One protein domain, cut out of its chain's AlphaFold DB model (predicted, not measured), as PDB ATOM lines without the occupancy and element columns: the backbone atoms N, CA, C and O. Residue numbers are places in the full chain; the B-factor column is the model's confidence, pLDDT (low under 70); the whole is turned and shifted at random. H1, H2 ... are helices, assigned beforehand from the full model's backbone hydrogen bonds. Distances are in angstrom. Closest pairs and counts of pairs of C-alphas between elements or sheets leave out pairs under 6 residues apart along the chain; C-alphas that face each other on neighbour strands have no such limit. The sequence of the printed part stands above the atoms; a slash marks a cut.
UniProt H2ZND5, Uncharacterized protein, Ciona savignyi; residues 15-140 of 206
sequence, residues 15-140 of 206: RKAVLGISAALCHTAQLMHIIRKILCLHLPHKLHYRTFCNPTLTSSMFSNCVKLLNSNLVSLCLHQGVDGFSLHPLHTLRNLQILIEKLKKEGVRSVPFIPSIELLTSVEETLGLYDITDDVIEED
ATOM      1  N   ARG A  15     183.225 243.881 362.765       78.75
ATOM      2  CA  ARG A  15     183.475 245.137 363.486       78.75
ATOM      3  C   ARG A  15     182.964 246.338 362.694       78.75
ATOM      4  O   ARG A  15     182.286 247.189 363.260       78.75
ATOM      5  N   LYS A  16     183.202 246.362 361.378       82.19
ATOM      6  CA  LYS A  16     182.668 247.404 360.484       82.19
ATOM      7  C   LYS A  16     181.140 247.445 360.486       82.19
ATOM      8  O   LYS A  16     180.564 248.527 360.528       82.19
ATOM      9  N   ALA A  17     180.484 246.284 360.482       81.62
ATOM     10  CA  ALA A  17     179.026 246.206 360.543       81.62
ATOM     11  C   ALA A  17     178.468 246.765 361.864       81.62
ATOM     12  O   ALA A  17     177.523 247.549 361.841       81.62
ATOM     13  N   VAL A  18     179.080 246.417 363.002       83.81
ATOM     14  CA  VAL A  18     178.685 246.946 364.320       83.81
ATOM     15  C   VAL A  18     178.852 248.466 364.375       83.81
ATOM     16  O   VAL A  18     177.913 249.162 364.745       83.81
ATOM     17  N   LEU A  19     180.000 248.987 363.928       85.75
ATOM     18  CA  LEU A  19     180.245 250.432 363.863       85.75
ATOM     19  C   LEU A  19     179.234 251.146 362.956       85.75
ATOM     20  O   LEU A  19     178.748 252.218 363.305       85.75
ATOM     21  N   GLY A  20     178.865 250.534 361.827       89.31
ATOM     22  CA  GLY A  20     177.844 251.069 360.928       89.31
ATOM     23  C   GLY A  20     176.461 251.163 361.581       89.31
ATOM     24  O   GLY A  20     175.782 252.177 361.431       89.31
ATOM     25  N   ILE A  21     176.053 250.141 362.342       92.19
ATOM     26  CA  ILE A  21     174.776 250.146 363.075       92.19
ATOM     27  C   ILE A  21     174.796 251.208 364.179       92.19
ATOM     28  O   ILE A  21     173.853 251.991 364.289       92.19
ATOM     29  N   SER A  22     175.876 251.276 364.960       91.56
ATOM     30  CA  SER A  22     176.061 252.297 365.995       91.56
ATOM     31  C   SER A  22     175.998 253.714 365.425       91.56
ATOM     32  O   SER A  22     175.266 254.553 365.948       91.56
ATOM     33  N   ALA A  23     176.684 253.977 364.308       91.00
ATOM     34  CA  ALA A  23     176.636 255.270 363.629       91.00
ATOM     35  C   ALA A  23     175.222 255.600 363.117       91.00
ATOM     36  O   ALA A  23     174.735 256.715 363.306       91.00
ATOM     37  N   ALA A  24     174.523 254.630 362.520       94.06
ATOM     38  CA  ALA A  24     173.152 254.823 362.056       94.06
ATOM     39  C   ALA A  24     172.193 255.168 363.207       94.06
ATOM     40  O   ALA A  24     171.359 256.067 363.072       94.06
ATOM     41  N   LEU A  25     172.321 254.495 364.353       95.00
ATOM     42  CA  LEU A  25     171.516 254.777 365.544       95.00
ATOM     43  C   LEU A  25     171.873 256.124 366.177       95.00
ATOM     44  O   LEU A  25     170.965 256.856 366.563       95.00
ATOM     45  N   CYS A  26     173.157 256.490 366.201       93.44
ATOM     46  CA  CYS A  26     173.611 257.814 366.621       93.44
ATOM     47  C   CYS A  26     172.931 258.916 365.799       93.44
ATOM     48  O   CYS A  26     172.256 259.783 366.355       93.44
ATOM     49  N   HIS A  27     173.008 258.841 364.469       94.56
ATOM     50  CA  HIS A  27     172.368 259.831 363.601       94.56
ATOM     51  C   HIS A  27     170.839 259.800 363.689       94.56
ATOM     52  O   HIS A  27     170.194 260.843 363.610       94.56
ATOM     53  N   THR A  28     170.242 258.627 363.909       96.62
ATOM     54  CA  THR A  28     168.797 258.507 364.147       96.62
ATOM     55  C   THR A  28     168.388 259.236 365.429       96.62
ATOM     56  O   THR A  28     167.430 260.009 365.416       96.62
ATOM     57  N   ALA A  29     169.128 259.040 366.523       94.62
ATOM     58  CA  ALA A  29     168.906 259.733 367.788       94.62
ATOM     59  C   ALA A  29     169.143 261.246 367.661       94.62
ATOM     60  O   ALA A  29     168.365 262.039 368.191       94.62
ATOM     61  N   GLN A  30     170.164 261.654 366.906       93.38
ATOM     62  CA  GLN A  30     170.440 263.057 366.604       93.38
ATOM     63  C   GLN A  30     169.270 263.702 365.849       93.38
ATOM     64  O   GLN A  30     168.768 264.747 366.263       93.38
ATOM     65  N   LEU A  31     168.775 263.059 364.787       95.19
ATOM     66  CA  LEU A  31     167.632 263.548 364.015       95.19
ATOM     67  C   LEU A  31     166.359 263.622 364.865       95.19
ATOM     68  O   LEU A  31     165.653 264.627 364.829       95.19
ATOM     69  N   MET A  32     166.084 262.590 365.667       95.06
ATOM     70  CA  MET A  32     164.979 262.592 366.628       95.06
ATOM     71  C   MET A  32     165.057 263.810 367.557       95.06
ATOM     72  O   MET A  32     164.048 264.477 367.793       95.06
ATOM     73  N   HIS A  33     166.251 264.120 368.063       91.56
ATOM     74  CA  HIS A  33     166.466 265.249 368.954       91.56
ATOM     75  C   HIS A  33     166.237 266.599 368.248       91.56
ATOM     76  O   HIS A  33     165.582 267.477 368.808       91.56
ATOM     77  N   ILE A  34     166.702 266.753 367.004       91.94
ATOM     78  CA  ILE A  34     166.433 267.942 366.175       91.94
ATOM     79  C   ILE A  34     164.928 268.130 365.976       91.94
ATOM     80  O   ILE A  34     164.401 269.214 366.215       91.94
ATOM     81  N   ILE A  35     164.227 267.063 365.579       93.31
ATOM     82  CA  ILE A  35     162.779 267.094 365.363       93.31
ATOM     83  C   ILE A  35     162.073 267.505 366.655       93.31
ATOM     84  O   ILE A  35     161.284 268.443 366.651       93.31
ATOM     85  N   ARG A  36     162.398 266.859 367.778       90.81
ATOM     86  CA  ARG A  36     161.857 267.211 369.095       90.81
ATOM     87  C   ARG A  36     162.031 268.703 369.401       90.81
ATOM     88  O   ARG A  36     161.068 269.323 369.848       90.81
ATOM     89  N   LYS A  37     163.225 269.265 369.173       89.38
ATOM     90  CA  LYS A  37     163.507 270.687 369.418       89.38
ATOM     91  C   LYS A  37     162.679 271.612 368.537       89.38
ATOM     92  O   LYS A  37     162.071 272.536 369.056       89.38
ATOM     93  N   ILE A  38     162.612 271.342 367.233       90.19
ATOM     94  CA  ILE A  38     161.801 272.133 366.290       90.19
ATOM     95  C   ILE A  38     160.323 272.123 366.705       90.19
ATOM     96  O   ILE A  38     159.625 273.121 366.557       90.19
ATOM     97  N   LEU A  39     159.850 270.992 367.232       90.06
ATOM     98  CA  LEU A  39     158.476 270.821 367.697       90.06
ATOM     99  C   LEU A  39     158.244 271.321 369.136       90.06
ATOM    100  O   LEU A  39     157.107 271.283 369.598       90.06
ATOM    101  N   CYS A  40     159.291 271.754 369.848       88.88
ATOM    102  CA  CYS A  40     159.260 272.142 371.262       88.88
ATOM    103  C   CYS A  40     158.616 271.085 372.187       88.88
ATOM    104  O   CYS A  40     157.861 271.416 373.102       88.88
ATOM    105  N   LEU A  41     158.890 269.797 371.945       87.75
ATOM    106  CA  LEU A  41     158.307 268.684 372.706       87.75
ATOM    107  C   LEU A  41     159.249 268.154 373.793       87.75
ATOM    108  O   LEU A  41     160.473 268.200 373.670       87.75
ATOM    109  N   HIS A  42     158.675 267.566 374.840       86.88
ATOM    110  CA  HIS A  42     159.421 266.797 375.836       86.88
ATOM    111  C   HIS A  42     159.313 265.305 375.526       86.88
ATOM    112  O   HIS A  42     158.244 264.814 375.168       86.88
ATOM    113  N   LEU A  43     160.437 264.595 375.628       87.38
ATOM    114  CA  LEU A  43     160.488 263.147 375.440       87.38
ATOM    115  C   LEU A  43     160.414 262.441 376.795       87.38
ATOM    116  O   LEU A  43     160.923 262.990 377.773       87.38
ATOM    117  N   PRO A  44     159.824 261.236 376.852       87.19
ATOM    118  CA  PRO A  44     159.699 260.485 378.097       87.19
ATOM    119  C   PRO A  44     161.053 260.041 378.663       87.19
ATOM    120  O   PRO A  44     161.187 259.937 379.878       87.19
ATOM    121  N   HIS A  45     162.063 259.816 377.815       88.94
ATOM    122  CA  HIS A  45     163.376 259.353 378.258       88.94
ATOM    123  C   HIS A  45     164.501 260.282 377.814       88.94
ATOM    124  O   HIS A  45     164.553 260.731 376.663       88.94
ATOM    125  N   LYS A  46     165.457 260.507 378.719       86.50
ATOM    126  CA  LYS A  46     166.725 261.156 378.395       86.50
ATOM    127  C   LYS A  46     167.606 260.155 377.637       86.50
ATOM    128  O   LYS A  46     167.850 259.053 378.111       86.50
ATOM    129  N   LEU A  47     168.048 260.529 376.440       87.69
ATOM    130  CA  LEU A  47     169.002 259.759 375.645       87.69
ATOM    131  C   LEU A  47     169.867 260.724 374.836       87.69
ATOM    132  O   LEU A  47     169.344 261.476 374.007       87.69
ATOM    133  N   HIS A  48     171.177 260.688 375.059       86.69
ATOM    134  CA  HIS A  48     172.124 261.470 374.278       86.69
ATOM    135  C   HIS A  48     172.558 260.687 373.029       86.69
ATOM    136  O   HIS A  48     172.826 259.490 373.081       86.69
ATOM    137  N   TYR A  49     172.635 261.344 371.869       86.38
ATOM    138  CA  TYR A  49     172.957 260.657 370.608       86.38
ATOM    139  C   TYR A  49     174.385 260.079 370.604       86.38
ATOM    140  O   TYR A  49     174.612 259.008 370.040       86.38
ATOM    141  N   ARG A  50     175.328 260.741 371.298       86.06
ATOM    142  CA  ARG A  50     176.726 260.284 371.426       86.06
ATOM    143  C   ARG A  50     176.872 258.951 372.150       86.06
ATOM    144  O   ARG A  50     177.874 258.280 371.919       86.06
ATOM    145  N   THR A  51     175.892 258.530 372.951       87.56
ATOM    146  CA  THR A  51     175.957 257.263 373.689       87.56
ATOM    147  C   THR A  51     176.178 256.078 372.744       87.56
ATOM    148  O   THR A  51     176.977 255.199 373.047       87.56
ATOM    149  N   PHE A  52     175.588 256.088 371.542       88.88
ATOM    150  CA  PHE A  52     175.796 255.027 370.542       88.88
ATOM    151  C   PHE A  52     177.208 255.000 369.938       88.88
ATOM    152  O   PHE A  52     177.634 253.958 369.442       88.88
ATOM    153  N   CYS A  53     177.930 256.121 369.978       85.81
ATOM    154  CA  CYS A  53     179.320 256.218 369.531       85.81
ATOM    155  C   CYS A  53     180.329 255.942 370.655       85.81
ATOM    156  O   CYS A  53     181.531 255.977 370.397       85.81
ATOM    157  N   ASN A  54     179.874 255.683 371.885       85.06
ATOM    158  CA  ASN A  54     180.766 255.426 373.005       85.06
ATOM    159  C   ASN A  54     181.441 254.040 372.846       85.06
ATOM    160  O   ASN A  54     180.748 253.018 372.850       85.06
ATOM    161  N   PRO A  55     182.784 253.964 372.733       81.12
ATOM    162  CA  PRO A  55     183.494 252.695 372.569       81.12
ATOM    163  C   PRO A  55     183.446 251.791 373.810       81.12
ATOM    164  O   PRO A  55     183.740 250.603 373.694       81.12
ATOM    165  N   THR A  56     183.093 252.318 374.988       83.56
ATOM    166  CA  THR A  56     183.004 251.548 376.240       83.56
ATOM    167  C   THR A  56     181.610 250.976 376.501       83.56
ATOM    168  O   THR A  56     181.375 250.376 377.548       83.56
ATOM    169  N   LEU A  57     180.670 251.155 375.568       84.81
ATOM    170  CA  LEU A  57     179.287 250.735 375.732       84.81
ATOM    171  C   LEU A  57     179.155 249.204 375.711       84.81
ATOM    172  O   LEU A  57     179.532 248.533 374.747       84.81
ATOM    173  N   THR A  58     178.584 248.635 376.773       88.69
ATOM    174  CA  THR A  58     178.323 247.190 376.845       88.69
ATOM    175  C   THR A  58     177.107 246.799 376.000       88.69
ATOM    176  O   THR A  58     176.234 247.617 375.719       88.69
ATOM    177  N   SER A  59     176.995 245.516 375.633       88.50
ATOM    178  CA  SER A  59     175.845 245.000 374.864       88.50
ATOM    179  C   SER A  59     174.496 245.259 375.559       88.50
ATOM    180  O   SER A  59     173.516 245.632 374.913       88.50
ATOM    181  N   SER A  60     174.451 245.126 376.890       89.44
ATOM    182  CA  SER A  60     173.242 245.393 377.680       89.44
ATOM    183  C   SER A  60     172.871 246.878 377.664       89.44
ATOM    184  O   SER A  60     171.725 247.212 377.366       89.44
ATOM    185  N   MET A  61     173.844 247.773 377.874       89.50
ATOM    186  CA  MET A  61     173.608 249.220 377.807       89.50
ATOM    187  C   MET A  61     173.181 249.658 376.405       89.50
ATOM    188  O   MET A  61     172.260 250.457 376.269       89.50
ATOM    189  N   PHE A  62     173.789 249.094 375.358       90.94
ATOM    190  CA  PHE A  62     173.392 249.354 373.976       90.94
ATOM    191  C   PHE A  62     171.941 248.939 373.719       90.94
ATOM    192  O   PHE A  62     171.170 249.715 373.158       90.94
ATOM    193  N   SER A  63     171.539 247.748 374.176       92.38
ATOM    194  CA  SER A  63     170.149 247.291 374.076       92.38
ATOM    195  C   SER A  63     169.187 248.249 374.786       92.38
ATOM    196  O   SER A  63     168.171 248.635 374.205       92.38
ATOM    197  N   ASN A  64     169.536 248.706 375.989       93.00
ATOM    198  CA  ASN A  64     168.744 249.684 376.732       93.00
ATOM    199  C   ASN A  64     168.654 251.028 375.993       93.00
ATOM    200  O   ASN A  64     167.553 251.544 375.820       93.00
ATOM    201  N   CYS A  65     169.756 251.546 375.442       92.94
ATOM    202  CA  CYS A  65     169.749 252.769 374.629       92.94
ATOM    203  C   CYS A  65     168.797 252.659 373.428       92.94
ATOM    204  O   CYS A  65     168.052 253.593 373.135       92.94
ATOM    205  N   VAL A  66     168.784 251.509 372.743       94.94
ATOM    206  CA  VAL A  66     167.860 251.257 371.624       94.94
ATOM    207  C   VAL A  66     166.405 251.251 372.097       94.94
ATOM    208  O   VAL A  66     165.551 251.839 371.437       94.94
ATOM    209  N   LYS A  67     166.107 250.636 373.246       95.19
ATOM    210  CA  LYS A  67     164.757 250.648 373.832       95.19
ATOM    211  C   LYS A  67     164.300 252.073 374.172       95.19
ATOM    212  O   LYS A  67     163.187 252.451 373.806       95.19
ATOM    213  N   LEU A  68     165.165 252.885 374.784       94.06
ATOM    214  CA  LEU A  68     164.873 254.291 375.092       94.06
ATOM    215  C   LEU A  68     164.645 255.117 373.816       94.06
ATOM    216  O   LEU A  68     163.676 255.874 373.732       94.06
ATOM    217  N   LEU A  69     165.483 254.926 372.789       95.62
ATOM    218  CA  LEU A  69     165.327 255.568 371.477       95.62
ATOM    219  C   LEU A  69     163.972 255.228 370.847       95.62
ATOM    220  O   LEU A  69     163.261 256.105 370.361       95.62
ATOM    221  N   ASN A  70     163.610 253.950 370.878       96.56
ATOM    222  CA  ASN A  70     162.359 253.445 370.332       96.56
ATOM    223  C   ASN A  70     161.136 254.029 371.037       96.56
ATOM    224  O   ASN A  70     160.217 254.501 370.367       96.56
ATOM    225  N   SER A  71     161.147 254.045 372.370       95.19
ATOM    226  CA  SER A  71     160.083 254.648 373.176       95.19
ATOM    227  C   SER A  71     159.911 256.136 372.851       95.19
ATOM    228  O   SER A  71     158.810 256.601 372.548       95.19
ATOM    229  N   ASN A  72     161.021 256.879 372.786       94.44
ATOM    230  CA  ASN A  72     161.016 258.295 372.428       94.44
ATOM    231  C   ASN A  72     160.458 258.553 371.018       94.44
ATOM    232  O   ASN A  72     159.665 259.477 370.827       94.44
ATOM    233  N   LEU A  73     160.829 257.731 370.030       96.25
ATOM    234  CA  LEU A  73     160.308 257.843 368.665       96.25
ATOM    235  C   LEU A  73     158.808 257.556 368.591       96.25
ATOM    236  O   LEU A  73     158.088 258.289 367.913       96.25
ATOM    237  N   VAL A  74     158.326 256.526 369.291       95.50
ATOM    238  CA  VAL A  74     156.887 256.242 369.383       95.50
ATOM    239  C   VAL A  74     156.164 257.436 370.001       95.50
ATOM    240  O   VAL A  74     155.199 257.925 369.418       95.50
ATOM    241  N   SER A  75     156.676 257.979 371.109       92.81
ATOM    242  CA  SER A  75     156.111 259.174 371.742       92.81
ATOM    243  C   SER A  75     156.038 260.368 370.780       92.81
ATOM    244  O   SER A  75     154.990 261.008 370.681       92.81
ATOM    245  N   LEU A  76     157.088 260.644 369.998       93.75
ATOM    246  CA  LEU A  76     157.067 261.705 368.978       93.75
ATOM    247  C   LEU A  76     156.002 261.482 367.902       93.75
ATOM    248  O   LEU A  76     155.284 262.417 367.543       93.75
ATOM    249  N   CYS A  77     155.893 260.253 367.394       94.75
ATOM    250  CA  CYS A  77     154.880 259.897 366.404       94.75
ATOM    251  C   CYS A  77     153.475 260.176 366.946       94.75
ATOM    252  O   CYS A  77     152.661 260.826 366.287       94.75
ATOM    253  N   LEU A  78     153.214 259.737 368.173       92.81
ATOM    254  CA  LEU A  78     151.927 259.916 368.822       92.81
ATOM    255  C   LEU A  78     151.609 261.401 369.076       92.81
ATOM    256  O   LEU A  78     150.498 261.847 368.780       92.81
ATOM    257  N   HIS A  79     152.593 262.208 369.496       91.88
ATOM    258  CA  HIS A  79     152.431 263.665 369.615       91.88
ATOM    259  C   HIS A  79     151.987 264.308 368.294       91.88
ATOM    260  O   HIS A  79     151.056 265.117 368.272       91.88
ATOM    261  N   GLN A  80     152.570 263.880 367.171       93.06
ATOM    262  CA  GLN A  80     152.190 264.344 365.833       93.06
ATOM    263  C   GLN A  80     150.906 263.698 365.280       93.06
ATOM    264  O   GLN A  80     150.536 263.922 364.128       93.06
ATOM    265  N   GLY A  81     150.169 262.946 366.105       91.50
ATOM    266  CA  GLY A  81     148.883 262.355 365.731       91.50
ATOM    267  C   GLY A  81     149.014 261.220 364.717       91.50
ATOM    268  O   GLY A  81     148.125 261.034 363.885       91.50
ATOM    269  N   VAL A  82     150.136 260.497 364.741       93.25
ATOM    270  CA  VAL A  82     150.266 259.225 364.028       93.25
ATOM    271  C   VAL A  82     149.410 258.175 364.733       93.25
ATOM    272  O   VAL A  82     149.380 258.108 365.961       93.25
ATOM    273  N   ASP A  83     148.715 257.358 363.946       90.94
ATOM    274  CA  ASP A  83     147.884 256.274 364.461       90.94
ATOM    275  C   ASP A  83     148.738 255.193 365.143       90.94
ATOM    276  O   ASP A  83     149.673 254.658 364.537       90.94
ATOM    277  N   GLY A  84     148.395 254.846 366.385       88.81
ATOM    278  CA  GLY A  84     149.125 253.871 367.193       88.81
ATOM    279  C   GLY A  84     149.178 252.482 366.557       88.81
ATOM    280  O   GLY A  84     150.203 251.816 366.655       88.81
ATOM    281  N   PHE A  85     148.142 252.079 365.812       89.75
ATOM    282  CA  PHE A  85     148.119 250.787 365.109       89.75
ATOM    283  C   PHE A  85     149.116 250.700 363.947       89.75
ATOM    284  O   PHE A  85     149.456 249.606 363.499       89.75
ATOM    285  N   SER A  86     149.592 251.843 363.444       93.06
ATOM    286  CA  SER A  86     150.613 251.900 362.391       93.06
ATOM    287  C   SER A  86     152.046 251.867 362.932       93.06
ATOM    288  O   SER A  86     152.995 251.707 362.158       93.06
ATOM    289  N   LEU A  87     152.203 252.024 364.248       94.56
ATOM    290  CA  LEU A  87     153.485 252.063 364.933       94.56
ATOM    291  C   LEU A  87     153.829 250.689 365.501       94.56
ATOM    292  O   LEU A  87     152.965 249.919 365.907       94.56
ATOM    293  N   HIS A  88     155.126 250.403 365.568       95.31
ATOM    294  CA  HIS A  88     155.621 249.220 366.258       95.31
ATOM    295  C   HIS A  88     156.845 249.594 367.097       95.31
ATOM    296  O   HIS A  88     157.817 250.092 366.519       95.31
ATOM    297  N   PRO A  89     156.865 249.352 368.422       95.00
ATOM    298  CA  PRO A  89     157.953 249.814 369.285       95.00
ATOM    299  C   PRO A  89     159.341 249.332 368.849       95.00
ATOM    300  O   PRO A  89     160.305 250.073 368.956       95.00
ATOM    301  N   LEU A  90     159.460 248.137 368.267       96.12
ATOM    302  CA  LEU A  90     160.752 247.599 367.811       96.12
ATOM    303  C   LEU A  90     161.194 248.075 366.412       96.12
ATOM    304  O   LEU A  90     162.257 247.679 365.945       96.12
ATOM    305  N   HIS A  91     160.402 248.896 365.712       96.06
ATOM    306  CA  HIS A  91     160.701 249.324 364.339       96.06
ATOM    307  C   HIS A  91     161.191 250.780 364.264       96.06
ATOM    308  O   HIS A  91     160.534 251.642 363.678       96.06
ATOM    309  N   THR A  92     162.380 251.046 364.809       96.31
ATOM    310  CA  THR A  92     163.005 252.382 364.938       96.31
ATOM    311  C   THR A  92     162.892 253.242 363.672       96.31
ATOM    312  O   THR A  92     162.209 254.267 363.658       96.31
ATOM    313  N   LEU A  93     163.528 252.811 362.574       96.50
ATOM    314  CA  LEU A  93     163.613 253.595 361.336       96.50
ATOM    315  C   LEU A  93     162.266 253.703 360.617       96.50
ATOM    316  O   LEU A  93     161.991 254.707 359.964       96.50
ATOM    317  N   ARG A  94     161.406 252.689 360.755       97.25
ATOM    318  CA  ARG A  94     160.065 252.711 360.167       97.25
ATOM    319  C   ARG A  94     159.190 253.761 360.844       97.25
ATOM    320  O   ARG A  94     158.532 254.520 360.143       97.25
ATOM    321  N   ASN A  95     159.213 253.828 362.174       97.56
ATOM    322  CA  ASN A  95     158.465 254.834 362.927       97.56
ATOM    323  C   ASN A  95     158.955 256.245 362.577       97.56
ATOM    324  O   ASN A  95     158.146 257.125 362.291       97.56
ATOM    325  N   LEU A  96     160.278 256.442 362.494       97.44
ATOM    326  CA  LEU A  96     160.859 257.711 362.051       97.44
ATOM    327  C   LEU A  96     160.408 258.088 360.627       97.44
ATOM    328  O   LEU A  96     160.039 259.235 360.381       97.44
ATOM    329  N   GLN A  97     160.386 257.134 359.693       97.50
ATOM    330  CA  GLN A  97     159.890 257.371 358.336       97.50
ATOM    331  C   GLN A  97     158.415 257.798 358.341       97.50
ATOM    332  O   GLN A  97     158.056 258.753 357.656       97.50
ATOM    333  N   ILE A  98     157.564 257.117 359.118       97.69
ATOM    334  CA  ILE A  98     156.141 257.462 359.246       97.69
ATOM    335  C   ILE A  98     155.982 258.890 359.781       97.69
ATOM    336  O   ILE A  98     155.202 259.663 359.224       97.69
ATOM    337  N   LEU A  99     156.749 259.261 360.811       96.81
ATOM    338  CA  LEU A  99     156.764 260.615 361.365       96.81
ATOM    339  C   LEU A  99     157.141 261.660 360.309       96.81
ATOM    340  O   LEU A  99     156.433 262.651 360.151       96.81
ATOM    341  N   ILE A 100     158.227 261.438 359.567       96.44
ATOM    342  CA  ILE A 100     158.688 262.375 358.532       96.44
ATOM    343  C   ILE A 100     157.639 262.529 357.426       96.44
ATOM    344  O   ILE A 100     157.337 263.649 357.018       96.44
ATOM    345  N   GLU A 101     157.040 261.432 356.959       96.56
ATOM    346  CA  GLU A 101     155.982 261.488 355.943       96.56
ATOM    347  C   GLU A 101     154.733 262.217 356.454       96.56
ATOM    348  O   GLU A 101     154.143 263.013 355.718       96.56
ATOM    349  N   LYS A 102     154.361 262.010 357.724       95.00
ATOM    350  CA  LYS A 102     153.268 262.739 358.377       95.00
ATOM    351  C   LYS A 102     153.552 264.240 358.418       95.00
ATOM    352  O   LYS A 102     152.721 265.016 357.954       95.00
ATOM    353  N   LEU A 103     154.739 264.633 358.882       94.75
ATOM    354  CA  LEU A 103     155.174 266.033 358.940       94.75
ATOM    355  C   LEU A 103     155.211 266.680 357.549       94.75
ATOM    356  O   LEU A 103     154.789 267.819 357.384       94.75
ATOM    357  N   LYS A 104     155.666 265.951 356.526       94.81
ATOM    358  CA  LYS A 104     155.726 266.451 355.145       94.81
ATOM    359  C   LYS A 104     154.335 266.653 354.536       94.81
ATOM    360  O   LYS A 104     154.131 267.594 353.778       94.81
ATOM    361  N   LYS A 105     153.390 265.758 354.837       95.19
ATOM    362  CA  LYS A 105     152.036 265.780 354.268       95.19
ATOM    363  C   LYS A 105     151.104 266.750 354.994       95.19
ATOM    364  O   LYS A 105     150.299 267.411 354.349       95.19
ATOM    365  N   GLU A 106     151.172 266.783 356.321       93.31
ATOM    366  CA  GLU A 106     150.175 267.443 357.176       93.31
ATOM    367  C   GLU A 106     150.768 268.567 358.035       93.31
ATOM    368  O   GLU A 106     150.025 269.298 358.687       93.31
ATOM    369  N   GLY A 107     152.089 268.752 357.999       91.06
ATOM    370  CA  GLY A 107     152.784 269.749 358.800       91.06
ATOM    371  C   GLY A 107     152.896 269.358 360.271       91.06
ATOM    372  O   GLY A 107     152.725 268.201 360.660       91.06
ATOM    373  N   VAL A 108     153.214 270.356 361.091       91.38
ATOM    374  CA  VAL A 108     153.335 270.202 362.540       91.38
ATOM    375  C   VAL A 108     151.959 270.279 363.183       91.38
ATOM    376  O   VAL A 108     151.246 271.278 363.064       91.38
ATOM    377  N   ARG A 109     151.601 269.250 363.946       87.12
ATOM    378  CA  ARG A 109     150.411 269.278 364.788       87.12
ATOM    379  C   ARG A 109     150.662 270.169 366.005       87.12
ATOM    380  O   ARG A 109     151.561 269.905 366.793       87.12
ATOM    381  N   SER A 110     149.827 271.194 366.176       78.25
ATOM    382  CA  SER A 110     149.890 272.125 367.321       78.25
ATOM    383  C   SER A 110     148.963 271.745 368.486       78.25
ATOM    384  O   SER A 110     148.963 272.403 369.521       78.25
ATOM    385  N   VAL A 111     148.133 270.710 368.325       77.81
ATOM    386  CA  VAL A 111     147.167 270.298 369.354       77.81
ATOM    387  C   VAL A 111     147.863 269.406 370.383       77.81
ATOM    388  O   VAL A 111     148.477 268.418 369.967       77.81
ATOM    389  N   PRO A 112     147.721 269.681 371.695       72.81
ATOM    390  CA  PRO A 112     148.239 268.810 372.739       72.81
ATOM    391  C   PRO A 112     147.746 267.378 372.547       72.81
ATOM    392  O   PRO A 112     146.551 267.126 372.367       72.81
ATOM    393  N   PHE A 113     148.677 266.436 372.567       77.62
ATOM    394  CA  PHE A 113     148.368 265.021 372.518       77.62
ATOM    395  C   PHE A 113     148.514 264.432 373.915       77.62
ATOM    396  O   PHE A 113     149.553 264.588 374.547       77.62
ATOM    397  N   ILE A 114     147.469 263.750 374.373       78.81
ATOM    398  CA  ILE A 114     147.469 263.035 375.645       78.81
ATOM    399  C   ILE A 114     147.380 261.544 375.298       78.81
ATOM    400  O   ILE A 114     146.305 261.096 374.890       78.81
ATOM    401  N   PRO A 115     148.486 260.782 375.378       74.25
ATOM    402  CA  PRO A 115     148.441 259.338 375.179       74.25
ATOM    403  C   PRO A 115     147.558 258.671 376.237       74.25
ATOM    404  O   PRO A 115     147.530 259.098 377.393       74.25
ATOM    405  N   SER A 116     146.851 257.603 375.860       82.75
ATOM    406  CA  SER A 116     146.171 256.763 376.846       82.75
ATOM    407  C   SER A 116     147.200 255.997 377.677       82.75
ATOM    408  O   SER A 116     148.247 255.589 377.175       82.75
ATOM    409  N   ILE A 117     146.881 255.776 378.953       83.44
ATOM    410  CA  ILE A 117     147.741 255.015 379.869       83.44
ATOM    411  C   ILE A 117     147.988 253.604 379.318       83.44
ATOM    412  O   ILE A 117     149.124 253.156 379.285       83.44
ATOM    413  N   GLU A 118     146.950 252.949 378.795       87.75
ATOM    414  CA  GLU A 118     147.042 251.607 378.206       87.75
ATOM    415  C   GLU A 118     148.049 251.530 377.047       87.75
ATOM    416  O   GLU A 118     148.837 250.589 376.968       87.75
ATOM    417  N   LEU A 119     148.074 252.548 376.178       86.62
ATOM    418  CA  LEU A 119     149.028 252.616 375.074       86.62
ATOM    419  C   LEU A 119     150.461 252.769 375.596       86.62
ATOM    420  O   LEU A 119     151.357 252.085 375.108       86.62
ATOM    421  N   LEU A 120     150.677 253.648 376.579       83.88
ATOM    422  CA  LEU A 120     151.997 253.839 377.188       83.88
ATOM    423  C   LEU A 120     152.491 252.550 377.848       83.88
ATOM    424  O   LEU A 120     153.595 252.104 377.548       83.88
ATOM    425  N   THR A 121     151.647 251.909 378.656       87.62
ATOM    426  CA  THR A 121     151.978 250.649 379.328       87.62
ATOM    427  C   THR A 121     152.285 249.537 378.327       87.62
ATOM    428  O   THR A 121     153.245 248.798 378.512       87.62
ATOM    429  N   SER A 122     151.543 249.442 377.220       91.38
ATOM    430  CA  SER A 122     151.818 248.452 376.170       91.38
ATOM    431  C   SER A 122     153.181 248.665 375.497       91.38
ATOM    432  O   SER A 122     153.900 247.701 375.211       91.38
ATOM    433  N   VAL A 123     153.571 249.924 375.263       92.06
ATOM    434  CA  VAL A 123     154.894 250.270 374.720       92.06
ATOM    435  C   VAL A 123     155.996 249.914 375.719       92.06
ATOM    436  O   VAL A 123     156.983 249.285 375.332       92.06
ATOM    437  N   GLU A 124     155.816 250.273 376.991       91.88
ATOM    438  CA  GLU A 124     156.743 249.956 378.084       91.88
ATOM    439  C   GLU A 124     156.937 248.448 378.259       91.88
ATOM    440  O   GLU A 124     158.072 247.986 378.395       91.88
ATOM    441  N   GLU A 125     155.848 247.679 378.193       93.12
ATOM    442  CA  GLU A 125     155.861 246.221 378.291       93.12
ATOM    443  C   GLU A 125     156.597 245.587 377.108       93.12
ATOM    444  O   GLU A 125     157.502 244.776 377.301       93.12
ATOM    445  N   THR A 126     156.276 246.019 375.884       93.88
ATOM    446  CA  THR A 126     156.899 245.508 374.652       93.88
ATOM    447  C   THR A 126     158.404 245.771 374.616       93.88
ATOM    448  O   THR A 126     159.178 244.952 374.119       93.88
ATOM    449  N   LEU A 127     158.831 246.933 375.113       93.19
ATOM    450  CA  LEU A 127     160.238 247.317 375.151       93.19
ATOM    451  C   LEU A 127     160.964 246.794 376.398       93.19
ATOM    452  O   LEU A 127     162.193 246.834 376.424       93.19
ATOM    453  N   GLY A 128     160.249 246.291 377.408       92.50
ATOM    454  CA  GLY A 128     160.833 245.889 378.687       92.50
ATOM    455  C   GLY A 128     161.593 247.043 379.338       92.50
ATOM    456  O   GLY A 128     162.790 246.912 379.602       92.50
ATOM    457  N   LEU A 129     160.931 248.202 379.478       89.06
ATOM    458  CA  LEU A 129     161.538 249.425 380.031       89.06
ATOM    459  C   LEU A 129     161.676 249.388 381.557       89.06
ATOM    460  O   LEU A 129     162.531 250.080 382.097       89.06
ATOM    461  N   TYR A 130     160.888 248.555 382.238       84.44
ATOM    462  CA  TYR A 130     160.933 248.374 383.693       84.44
ATOM    463  C   TYR A 130     162.273 247.812 384.206       84.44
ATOM    464  O   TYR A 130     162.603 248.011 385.369       84.44
ATOM    465  N   ASP A 131     163.053 247.157 383.339       79.62
ATOM    466  CA  ASP A 131     164.359 246.571 383.675       79.62
ATOM    467  C   ASP A 131     165.546 247.522 383.421       79.62
ATOM    468  O   ASP A 131     166.702 247.141 383.618       79.62
ATOM    469  N   ILE A 132     165.301 248.738 382.919       82.69
ATOM    470  CA  ILE A 132     166.372 249.691 382.605       82.69
ATOM    471  C   ILE A 132     166.746 250.461 383.875       82.69
ATOM    472  O   ILE A 132     165.932 251.204 384.414       82.69
ATOM    473  N   THR A 133     167.985 250.289 384.338       67.94
ATOM    474  CA  THR A 133     168.565 251.065 385.442       67.94
ATOM    475  C   THR A 133     169.048 252.437 384.961       67.94
ATOM    476  O   THR A 133     169.410 252.602 383.790       67.94
ATOM    477  N   ASP A 134     169.071 253.420 385.869       59.59
ATOM    478  CA  ASP A 134     169.498 254.805 385.587       59.59
ATOM    479  C   ASP A 134     170.945 254.905 385.072       59.59
ATOM    480  O   ASP A 134     171.299 255.888 384.436       59.59
ATOM    481  N   ASP A 135     171.761 253.859 385.231       57.72
ATOM    482  CA  ASP A 135     173.167 253.798 384.800       57.72
ATOM    483  C   ASP A 135     173.381 254.023 383.283       57.72
ATOM    484  O   ASP A 135     174.496 254.275 382.830       57.72
ATOM    485  N   VAL A 136     172.326 253.878 382.471       59.75
ATOM    486  CA  VAL A 136     172.344 254.134 381.014       59.75
ATOM    487  C   VAL A 136     172.114 255.615 380.692       59.75
ATOM    488  O   VAL A 136     172.486 256.093 379.619       59.75
ATOM    489  N   ILE A 137     171.497 256.342 381.618       59.34
ATOM    490  CA  ILE A 137     171.259 257.773 381.543       59.34
ATOM    491  C   ILE A 137     172.498 258.414 382.157       59.34
ATOM    492  O   ILE A 137     172.521 258.679 383.351       59.34
ATOM    493  N   GLU A 138     173.560 258.598 381.363       53.81
ATOM    494  CA  GLU A 138     174.724 259.371 381.814       53.81
ATOM    495  C   GLU A 138     174.218 260.668 382.471       53.81
ATOM    496  O   GLU A 138     173.570 261.498 381.823       53.81
ATOM    497  N   GLU A 139     174.460 260.785 383.781       45.16
ATOM    498  CA  GLU A 139     174.293 262.006 384.557       45.16
ATOM    499  C   GLU A 139     175.307 263.022 384.029       45.16
ATOM    500  O   GLU A 139     176.362 263.242 384.618       45.16
ATOM    501  N   ASP A 140     174.988 263.673 382.915       44.34
ATOM    502  CA  ASP A 140     175.489 265.024 382.691       44.34
ATOM    503  C   ASP A 140     174.706 265.913 383.670       44.34
ATOM    504  O   ASP A 140     173.651 266.475 383.367       44.34
TER     505      ASP A 140
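Overview. This is residues 15 to 140 of the 206 residues of an uncharacterized protein of Ciona savignyi (UniProt H2ZND5). What shape do these coordinates draw? H3 runs through the middle, with the longest helix, H1, and H4 beside it in a bundle of three running the same way, while H5 packs on H3 from the side away from H1. Short H2 packs on H1. What is it made of? The 126 printed residues, all helix by class, have five named helices, H1 to H5 in order, and no named strand. How large is it? It is compact, with a radius of gyration of the C-alphas of 14.4 A and spans of 41 by 28 by 27 A.

Along the chain. Where are the longer helices? H1, residues 15 to 38, spans 34.7 A from C-alpha 15 at (183.475, 245.137, 363.486). H3, residues 59 to 79, spans 30.4 A, and H4, residues 92 to 106, 21.3 A. Where are the others? H2 is residues 49 to 53, 7.8 A. H5, residues 117 to 127, spans 15.4 A and ends at C-alpha 127, (160.238, 247.317, 375.151).

Arrangement. What touches the hub, H3? Residues 25 to 36 of H1 touch it, closest at C-alphas 29 and 69, 6.6 A, at a shallow tilt of 32 degrees. H4 touches residues 69 to 77 of H3, with C-alphas 77 and 99 closest at 5.4 A. H5 runs opposite ways to H3, its closest C-alphas 67 and 127 at 5.8 A. What of the backbones? Every O i to N i+4 pair is within hydrogen-bond range in H1, H3, H4 and H5; H2 has 0 of 1, but 2 of 2 O i to N i+3 pairs.

Size, cuts and confidence. Is anything missing? The printed part has no cut, and the link from H3 to H4 is long. Where is confidence low? Residues 133 to 140 are under 70.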